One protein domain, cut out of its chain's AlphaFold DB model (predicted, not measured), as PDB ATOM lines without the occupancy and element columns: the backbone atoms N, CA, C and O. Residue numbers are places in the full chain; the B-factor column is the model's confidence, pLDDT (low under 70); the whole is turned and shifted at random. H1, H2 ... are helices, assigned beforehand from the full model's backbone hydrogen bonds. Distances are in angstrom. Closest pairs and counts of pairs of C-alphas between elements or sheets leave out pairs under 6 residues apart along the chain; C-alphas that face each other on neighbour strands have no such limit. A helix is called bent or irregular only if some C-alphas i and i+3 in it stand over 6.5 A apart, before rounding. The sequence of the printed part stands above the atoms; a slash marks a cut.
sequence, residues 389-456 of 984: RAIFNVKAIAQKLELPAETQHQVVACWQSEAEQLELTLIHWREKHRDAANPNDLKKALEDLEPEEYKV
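AT A GLANCE: This is residues 389 to 456 of the 984 residues of the protein "ZU5 domain-containing protein" of Stylophora pistillata (UniProt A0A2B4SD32). H3 packs side by side with H1 and H2 in a small triangular three-helix bundle, H2 running against the others; H5 packs on H1. The 68 printed residues hold five named helices, H1 to H5, and no named strand: all helix. The whole is compact, radius of gyration of the C-alphas 11.6 A, spans 31 by 24 by 21 A.

HOW THE PARTS SIT: H3, residues 418 to 436, touches H2, residues 405 to 413, with residues 420 to 428 alone, a hairpin at 29 degrees; closest C-alphas Val 411 and Gln 421, 4.9 A. H1, residues 394 to 400, touches H3's residues 418 to 425 alone, closest C-alphas Ala 398 and Thr 425, 5.8 A. H1 and H2 form a hairpin at 16 degrees, closest C-alphas Lys 395 and Gln 408, 6.2 A. H4, residues 439 to 447, only just touches H1, 3 pairs of C-alphas within 8 A, closest Lys 400 and Ala 445, 7.0 A. H5, residues 451 to 454, touches H1, closest C-alphas Ala 396 and Tyr 454, 6.1 A. In H1, H2 and H4 every O i to N i+4 pair is within hydrogen-bond range, in H3 13 of 15; H5 is too short.

IN THESE COORDINATES: H3, 25.3 A long, is irregular: C-alphas 432 and 435 are 9.7 A apart. H1 begins at C-alpha 394 (138.020, 215.124, 119.227); H5 ends at C-alpha 454 (143.883, 218.750, 120.112).

THE WHOLE: The printed part has no cut. Residues 433 to 440 and 443 have pLDDT under 70.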
ATOM      1  N   ARG A 389     135.057 228.113 117.128       76.19
ATOM      2  CA  ARG A 389     134.783 227.992 115.679       76.19
ATOM      3  C   ARG A 389     135.802 227.112 114.922       76.19
ATOM      4  O   ARG A 389     135.764 227.079 113.699       76.19
ATOM      5  N   ALA A 390     136.723 226.433 115.612       82.75
ATOM      6  CA  ALA A 390     137.840 225.717 114.979       82.75
ATOM      7  C   ALA A 390     137.549 224.223 114.731       82.75
ATOM      8  O   ALA A 390     136.736 223.606 115.421       82.75
ATOM      9  N   ILE A 391     138.282 223.617 113.793       86.62
ATOM     10  CA  ILE A 391     138.383 222.160 113.632       86.62
ATOM     11  C   ILE A 391     139.480 221.631 114.567       86.62
ATOM     12  O   ILE A 391     140.631 222.060 114.497       86.62
ATOM     13  N   PHE A 392     139.131 220.676 115.434       91.12
ATOM     14  CA  PHE A 392     140.031 220.097 116.442       91.12
ATOM     15  C   PHE A 392     139.924 218.565 116.533       91.12
ATOM     16  O   PHE A 392     138.999 217.932 116.010       91.12
ATOM     17  N   ASN A 393     140.912 217.945 117.178       91.88
ATOM     18  CA  ASN A 393     141.067 216.497 117.299       91.88
ATOM     19  C   ASN A 393     140.246 215.911 118.462       91.88
ATOM     20  O   ASN A 393     140.772 215.599 119.528       91.88
ATOM     21  N   VAL A 394     138.945 215.710 118.235       90.31
ATOM     22  CA  VAL A 394     138.020 215.124 119.227       90.31
ATOM     23  C   VAL A 394     138.451 213.722 119.693       90.31
ATOM     24  O   VAL A 394     138.184 213.349 120.833       90.31
ATOM     25  N   LYS A 395     139.201 212.963 118.881       90.06
ATOM     26  CA  LYS A 395     139.787 211.673 119.290       90.06
ATOM     27  C   LYS A 395     140.709 211.812 120.512       90.06
ATOM     28  O   LYS A 395     140.664 210.947 121.379       90.06
ATOM     29  N   ALA A 396     141.485 212.896 120.625       88.00
ATOM     30  CA  ALA A 396     142.320 213.150 121.805       88.00
ATOM     31  C   ALA A 396     141.466 213.373 123.066       88.00
ATOM     32  O   ALA A 396     141.775 212.834 124.123       88.00
ATOM     33  N   ILE A 397     140.331 214.071 122.939       89.38
ATOM     34  CA  ILE A 397     139.356 214.259 124.026       89.38
ATOM     35  C   ILE A 397     138.748 212.907 124.434       89.38
ATOM     36  O   ILE A 397     138.748 212.562 125.611       89.38
ATOM     37  N   ALA A 398     138.299 212.093 123.474       88.81
ATOM     38  CA  ALA A 398     137.765 210.754 123.744       88.81
ATOM     39  C   ALA A 398     138.796 209.811 124.404       88.81
ATOM     40  O   ALA A 398     138.425 208.949 125.200       88.81
ATOM     41  N   GLN A 399     140.089 209.994 124.110       89.19
ATOM     42  CA  GLN A 399     141.193 209.287 124.766       89.19
ATOM     43  C   GLN A 399     141.455 209.806 126.186       89.19
ATOM     44  O   GLN A 399     141.575 209.000 127.104       89.19
ATOM     45  N   LYS A 400     141.465 211.130 126.391       88.81
ATOM     46  CA  LYS A 400     141.642 211.778 127.702       88.81
ATOM     47  C   LYS A 400     140.516 211.439 128.690       88.81
ATOM     48  O   LYS A 400     140.771 211.282 129.876       88.81
ATOM     49  N   LEU A 401     139.289 211.264 128.192       87.25
ATOM     50  CA  LEU A 401     138.120 210.812 128.963       87.25
ATOM     51  C   LEU A 401     138.061 209.277 129.168       87.25
ATOM     52  O   LEU A 401     137.103 208.758 129.751       87.25
ATOM     53  N   GLU A 402     139.079 208.552 128.687       87.50
ATOM     54  CA  GLU A 402     139.218 207.090 128.692       87.50
ATOM     55  C   GLU A 402     137.943 206.370 128.204       87.50
ATOM     56  O   GLU A 402     137.331 205.560 128.913       87.50
ATOM     57  N   LEU A 403     137.494 206.712 126.993       87.94
ATOM     58  CA  LEU A 403     136.395 206.011 126.327       87.94
ATOM     59  C   LEU A 403     136.904 204.755 125.587       87.94
ATOM     60  O   LEU A 403     138.048 204.758 125.118       87.94
ATOM     61  N   PRO A 404     136.076 203.698 125.434       87.81
ATOM     62  CA  PRO A 404     136.451 202.470 124.727       87.81
ATOM     63  C   PRO A 404     136.960 202.712 123.299       87.81
ATOM     64  O   PRO A 404     136.568 203.679 122.639       87.81
ATOM     65  N   ALA A 405     137.802 201.809 122.793       86.19
ATOM     66  CA  ALA A 405     138.362 201.920 121.445       86.19
ATOM     67  C   ALA A 405     137.261 201.909 120.369       86.19
ATOM     68  O   ALA A 405     137.320 202.661 119.400       86.19
ATOM     69  N   GLU A 406     136.209 201.122 120.582       86.56
ATOM     70  CA  GLU A 406     135.017 201.031 119.743       86.56
ATOM     71  C   GLU A 406     134.307 202.390 119.640       86.56
ATOM     72  O   GLU A 406     133.971 202.836 118.542       86.56
ATOM     73  N   THR A 407     134.153 203.093 120.767       83.88
ATOM     74  CA  THR A 407     133.614 204.461 120.819       83.88
ATOM     75  C   THR A 407     134.540 205.449 120.110       83.88
ATOM     76  O   THR A 407     134.065 206.265 119.322       83.88
ATOM     77  N   GLN A 408     135.861 205.361 120.308       85.50
ATOM     78  CA  GLN A 408     136.826 206.206 119.587       85.50
ATOM     79  C   GLN A 408     136.737 205.996 118.063       85.50
ATOM     80  O   GLN A 408     136.786 206.966 117.305       85.50
ATOM     81  N   HIS A 409     136.548 204.755 117.601       85.31
ATOM     82  CA  HIS A 409     136.333 204.447 116.186       85.31
ATOM     83  C   HIS A 409     135.005 205.010 115.653       85.31
ATOM     84  O   HIS A 409     134.996 205.563 114.554       85.31
ATOM     85  N   GLN A 410     133.909 204.947 116.419       85.12
ATOM     86  CA  GLN A 410     132.633 205.581 116.042       85.12
ATOM     87  C   GLN A 410     132.759 207.110 115.937       85.12
ATOM     88  O   GLN A 410     132.305 207.700 114.958       85.12
ATOM     89  N   VAL A 411     133.441 207.750 116.893       85.31
ATOM     90  CA  VAL A 411     133.715 209.197 116.878       85.31
ATOM     91  C   VAL A 411     134.532 209.596 115.641       85.31
ATOM     92  O   VAL A 411     134.210 210.589 114.993       85.31
ATOM     93  N   VAL A 412     135.542 208.811 115.251       84.69
ATOM     94  CA  VAL A 412     136.315 209.048 114.013       84.69
ATOM     95  C   VAL A 412     135.478 208.798 112.746       84.69
ATOM     96  O   VAL A 412     135.650 209.510 111.756       84.69
ATOM     97  N   ALA A 413     134.555 207.832 112.765       84.88
ATOM     98  CA  ALA A 413     133.681 207.527 111.629       84.88
ATOM     99  C   ALA A 413     132.693 208.664 111.301       84.88
ATOM    100  O   ALA A 413     132.390 208.876 110.126       84.88
ATOM    101  N   CYS A 414     132.255 209.440 112.298       84.06
ATOM    102  CA  CYS A 414     131.497 210.684 112.111       84.06
ATOM    103  C   CYS A 414     132.410 211.837 111.656       84.06
ATOM    104  O   CYS A 414     132.605 212.831 112.354       84.06
ATOM    105  N   TRP A 415     133.022 211.700 110.480       84.19
ATOM    106  CA  TRP A 415     133.964 212.673 109.912       84.19
ATOM    107  C   TRP A 415     133.319 214.012 109.518       84.19
ATOM    108  O   TRP A 415     134.035 214.992 109.292       84.19
ATOM    109  N   GLN A 416     131.990 214.068 109.435       83.38
ATOM    110  CA  GLN A 416     131.197 215.181 108.917       83.38
ATOM    111  C   GLN A 416     131.347 216.473 109.735       83.38
ATOM    112  O   GLN A 416     131.468 217.544 109.141       83.38
ATOM    113  N   SER A 417     131.358 216.394 111.072       84.44
ATOM    114  CA  SER A 417     131.332 217.576 111.948       84.44
ATOM    115  C   SER A 417     131.901 217.316 113.344       84.44
ATOM    116  O   SER A 417     131.482 216.388 114.034       84.44
ATOM    117  N   GLU A 418     132.769 218.206 113.836       87.00
ATOM    118  CA  GLU A 418     133.261 218.202 115.226       87.00
ATOM    119  C   GLU A 418     132.119 218.272 116.251       87.00
ATOM    120  O   GLU A 418     132.280 217.801 117.372       87.00
ATOM    121  N   ALA A 419     130.961 218.846 115.894       81.62
ATOM    122  CA  ALA A 419     129.802 218.884 116.784       81.62
ATOM    123  C   ALA A 419     129.177 217.493 116.998       81.62
ATOM    124  O   ALA A 419     128.722 217.208 118.103       81.62
ATOM    125  N   GLU A 420     129.188 216.638 115.973       84.19
ATOM    126  CA  GLU A 420     128.693 215.255 116.033       84.19
ATOM    127  C   GLU A 420     129.716 214.349 116.730       84.19
ATOM    128  O   GLU A 420     129.359 213.594 117.635       84.19
ATOM    129  N   GLN A 421     131.004 214.502 116.391       88.12
ATOM    130  CA  GLN A 421     132.114 213.824 117.076       88.12
ATOM    131  C   GLN A 421     132.097 214.096 118.589       88.12
ATOM    132  O   GLN A 421     132.234 213.173 119.398       88.12
ATOM    133  N   LEU A 422     131.918 215.363 118.983       86.62
ATOM    134  CA  LEU A 422     131.906 215.771 120.386       86.62
ATOM    135  C   LEU A 422     130.617 215.347 121.104       86.62
ATOM    136  O   LEU A 422     130.693 214.946 122.259       86.62
ATOM    137  N   GLU A 423     129.458 215.354 120.437       84.31
ATOM    138  CA  GLU A 423     128.223 214.829 121.035       84.31
ATOM    139  C   GLU A 423     128.336 213.335 121.347       84.31
ATOM    140  O   GLU A 423     128.060 212.925 122.471       84.31
ATOM    141  N   LEU A 424     128.798 212.517 120.393       84.94
ATOM    142  CA  LEU A 424     128.990 211.080 120.617       84.94
ATOM    143  C   LEU A 424     129.984 210.811 121.753       84.94
ATOM    144  O   LEU A 424     129.745 209.931 122.582       84.94
ATOM    145  N   THR A 425     131.058 211.601 121.826       87.69
ATOM    146  CA  THR A 425     132.036 211.565 122.926       87.69
ATOM    147  C   THR A 425     131.376 211.879 124.276       87.69
ATOM    148  O   THR A 425     131.585 211.159 125.252       87.69
ATOM    149  N   LEU A 426     130.540 212.920 124.341       84.12
ATOM    150  CA  LEU A 426     129.880 213.358 125.575       84.12
ATOM    151  C   LEU A 426     128.734 212.437 126.015       84.12
ATOM    152  O   LEU A 426     128.548 212.266 127.217       84.12
ATOM    153  N   ILE A 427     128.002 211.814 125.086       83.00
ATOM    154  CA  ILE A 427     126.988 210.792 125.398       83.00
ATOM    155  C   ILE A 427     127.649 209.614 126.121       83.00
ATOM    156  O   ILE A 427     127.281 209.312 127.253       83.00
ATOM    157  N   HIS A 428     128.692 209.021 125.531       82.62
ATOM    158  CA  HIS A 428     129.405 207.895 126.140       82.62
ATOM    159  C   HIS A 428     130.098 208.282 127.460       82.62
ATOM    160  O   HIS A 428     130.156 207.478 128.393       82.62
ATOM    161  N   TRP A 429     130.592 209.522 127.586       83.94
ATOM    162  CA  TRP A 429     131.117 210.026 128.858       83.94
ATOM    163  C   TRP A 429     130.027 210.125 129.938       83.94
ATOM    164  O   TRP A 429     130.264 209.687 131.064       83.94
ATOM    165  N   ARG A 430     128.820 210.617 129.616       78.38
ATOM    166  CA  ARG A 430     127.681 210.602 130.555       78.38
ATOM    167  C   ARG A 430     127.281 209.172 130.920       78.38
ATOM    168  O   ARG A 430     127.071 208.895 132.093       78.38
ATOM    169  N   GLU A 431     127.231 208.244 129.967       79.31
ATOM    170  CA  GLU A 431     126.894 206.834 130.231       79.31
ATOM    171  C   GLU A 431     127.901 206.141 131.172       79.31
ATOM    172  O   GLU A 431     127.493 205.346 132.026       79.31
ATOM    173  N   LYS A 432     129.194 206.495 131.079       78.00
ATOM    174  CA  LYS A 432     130.270 206.036 131.984       78.00
ATOM    175  C   LYS A 432     130.099 206.541 133.429       78.00
ATOM    176  O   LYS A 432     130.458 205.813 134.350       78.00
ATOM    177  N   HIS A 433     129.538 207.739 133.641       68.25
ATOM    178  CA  HIS A 433     129.473 208.400 134.962       68.25
ATOM    179  C   HIS A 433     128.063 208.501 135.578       68.25
ATOM    180  O   HIS A 433     127.937 208.714 136.785       68.25
ATOM    181  N   ARG A 434     127.005 208.305 134.781       65.69
ATOM    182  CA  ARG A 434     125.584 208.366 135.171       65.69
ATOM    183  C   ARG A 434     125.260 209.628 135.985       65.69
ATOM    184  O   ARG A 434     125.613 210.731 135.577       65.69
ATOM    185  N   ASP A 435     124.613 209.464 137.134       47.53
ATOM    186  CA  ASP A 435     124.091 210.535 137.989       47.53
ATOM    187  C   ASP A 435     125.194 211.372 138.680       47.53
ATOM    188  O   ASP A 435     124.895 212.346 139.364       47.53
ATOM    189  N   ALA A 436     126.472 211.015 138.494       48.31
ATOM    190  CA  ALA A 436     127.639 211.743 139.002       48.31
ATOM    191  C   ALA A 436     128.334 212.631 137.942       48.31
ATOM    192  O   ALA A 436     129.425 213.142 138.188       48.31
ATOM    193  N   ALA A 437     127.745 212.810 136.753       57.94
ATOM    194  CA  ALA A 437     128.344 213.543 135.631       57.94
ATOM    195  C   ALA A 437     128.366 215.083 135.822       57.94
ATOM    196  O   ALA A 437     127.592 215.811 135.204       57.94
ATOM    197  N   ASN A 438     129.274 215.591 136.659       62.78
ATOM    198  CA  ASN A 438     129.441 217.022 136.952       62.78
ATOM    199  C   ASN A 438     130.300 217.745 135.880       62.78
ATOM    200  O   ASN A 438     131.401 217.275 135.570       62.78
ATOM    201  N   PRO A 439     129.889 218.923 135.359       61.50
ATOM    202  CA  PRO A 439     130.707 219.721 134.436       61.50
ATOM    203  C   PRO A 439     132.098 220.102 134.976       61.50
ATOM    204  O   PRO A 439     133.039 220.240 134.196       61.50
ATOM    205  N   ASN A 440     132.268 220.226 136.297       60.97
ATOM    206  CA  ASN A 440     133.577 220.503 136.899       60.97
ATOM    207  C   ASN A 440     134.537 219.306 136.820       60.97
ATOM    208  O   ASN A 440     135.736 219.509 136.641       60.97
ATOM    209  N   ASP A 441     134.033 218.072 136.899       70.88
ATOM    210  CA  ASP A 441     134.863 216.872 136.731       70.88
ATOM    211  C   ASP A 441     135.256 216.686 135.258       70.88
ATOM    212  O   ASP A 441     136.398 216.334 134.961       70.88
ATOM    213  N   LEU A 442     134.359 217.041 134.326       71.75
ATOM    214  CA  LEU A 442     134.677 217.147 132.898       71.75
ATOM    215  C   LEU A 442     135.760 218.204 132.631       71.75
ATOM    216  O   LEU A 442     136.708 217.925 131.899       71.75
ATOM    217  N   LYS A 443     135.667 219.392 133.245       68.44
ATOM    218  CA  LYS A 443     136.712 220.426 133.156       68.44
ATOM    219  C   LYS A 443     138.045 219.902 133.684       68.44
ATOM    220  O   LYS A 443     139.036 219.964 132.969       68.44
ATOM    221  N   LYS A 444     138.058 219.328 134.886       75.38
ATOM    222  CA  LYS A 444     139.264 218.801 135.537       75.38
ATOM    223  C   LYS A 444     139.945 217.686 134.733       75.38
ATOM    224  O   LYS A 444     141.168 217.639 134.680       75.38
ATOM    225  N   ALA A 445     139.180 216.827 134.057       79.88
ATOM    226  CA  ALA A 445     139.735 215.817 133.149       79.88
ATOM    227  C   ALA A 445     140.411 216.422 131.896       79.88
ATOM    228  O   ALA A 445     141.268 215.781 131.287       79.88
ATOM    229  N   LEU A 446     140.037 217.647 131.514       81.81
ATOM    230  CA  LEU A 446     140.543 218.367 130.340       81.81
ATOM    231  C   LEU A 446     141.568 219.466 130.674       81.81
ATOM    232  O   LEU A 446     142.244 219.934 129.767       81.81
ATOM    233  N   GLU A 447     141.732 219.852 131.944       77.56
ATOM    234  CA  GLU A 447     142.751 220.825 132.384       77.56
ATOM    235  C   GLU A 447     144.184 220.347 132.092       77.56
ATOM    236  O   GLU A 447     145.040 221.155 131.743       77.56
ATOM    237  N   ASP A 448     144.421 219.032 132.144       79.94
ATOM    238  CA  ASP A 448     145.696 218.397 131.789       79.94
ATOM    239  C   ASP A 448     145.844 218.117 130.268       79.94
ATOM    240  O   ASP A 448     146.658 217.272 129.886       79.94
ATOM    241  N   LEU A 449     145.015 218.694 129.387       84.81
ATOM    242  CA  LEU A 449     145.082 218.468 127.933       84.81
ATOM    243  C   LEU A 449     145.824 219.624 127.240       84.81
ATOM    244  O   LEU A 449     145.294 220.729 127.104       84.81
ATOM    245  N   GLU A 450     147.047 219.370 126.776       84.81
ATOM    246  CA  GLU A 450     147.888 220.404 126.158       84.81
ATOM    247  C   GLU A 450     147.375 220.787 124.748       84.81
ATOM    248  O   GLU A 450     146.888 219.915 124.017       84.81
ATOM    249  N   PRO A 451     147.472 222.065 124.314       84.25
ATOM    250  CA  PRO A 451     146.966 222.521 123.011       84.25
ATOM    251  C   PRO A 451     147.441 221.686 121.818       84.25
ATOM    252  O   PRO A 451     146.674 221.444 120.889       84.25
ATOM    253  N   GLU A 452     148.671 221.183 121.863       84.56
ATOM    254  CA  GLU A 452     149.306 220.397 120.800       84.56
ATOM    255  C   GLU A 452     148.716 218.976 120.658       84.56
ATOM    256  O   GLU A 452     148.997 218.266 119.688       84.56
ATOM    257  N   GLU A 453     147.876 218.532 121.599       85.50
ATOM    258  CA  GLU A 453     147.147 217.262 121.503       85.50
ATOM    259  C   GLU A 453     145.867 217.383 120.663       85.50
ATOM    260  O   GLU A 453     145.485 216.424 119.976       85.50
ATOM    261  N   TYR A 454     145.211 218.555 120.701       89.06
ATOM    262  CA  TYR A 454     143.883 218.750 120.112       89.06
ATOM    263  C   TYR A 454     143.754 219.861 119.064       89.06
ATOM    264  O   TYR A 454     142.914 219.721 118.169       89.06
ATOM    265  N   LYS A 455     144.544 220.939 119.121       91.31
ATOM    266  CA  LYS A 455     144.468 222.036 118.145       91.31
ATOM    267  C   LYS A 455     145.146 221.649 116.836       91.31
ATOM    268  O   LYS A 455     146.220 221.048 116.814       91.31
ATOM    269  N   VAL A 456     144.492 222.004 115.733       91.38
ATOM    270  CA  VAL A 456     144.949 221.730 114.366       91.38
ATOM    271  C   VAL A 456     145.292 223.062 113.706       91.38
ATOM    272  O   VAL A 456     144.484 223.990 113.729       91.38
TER     273      VAL A 456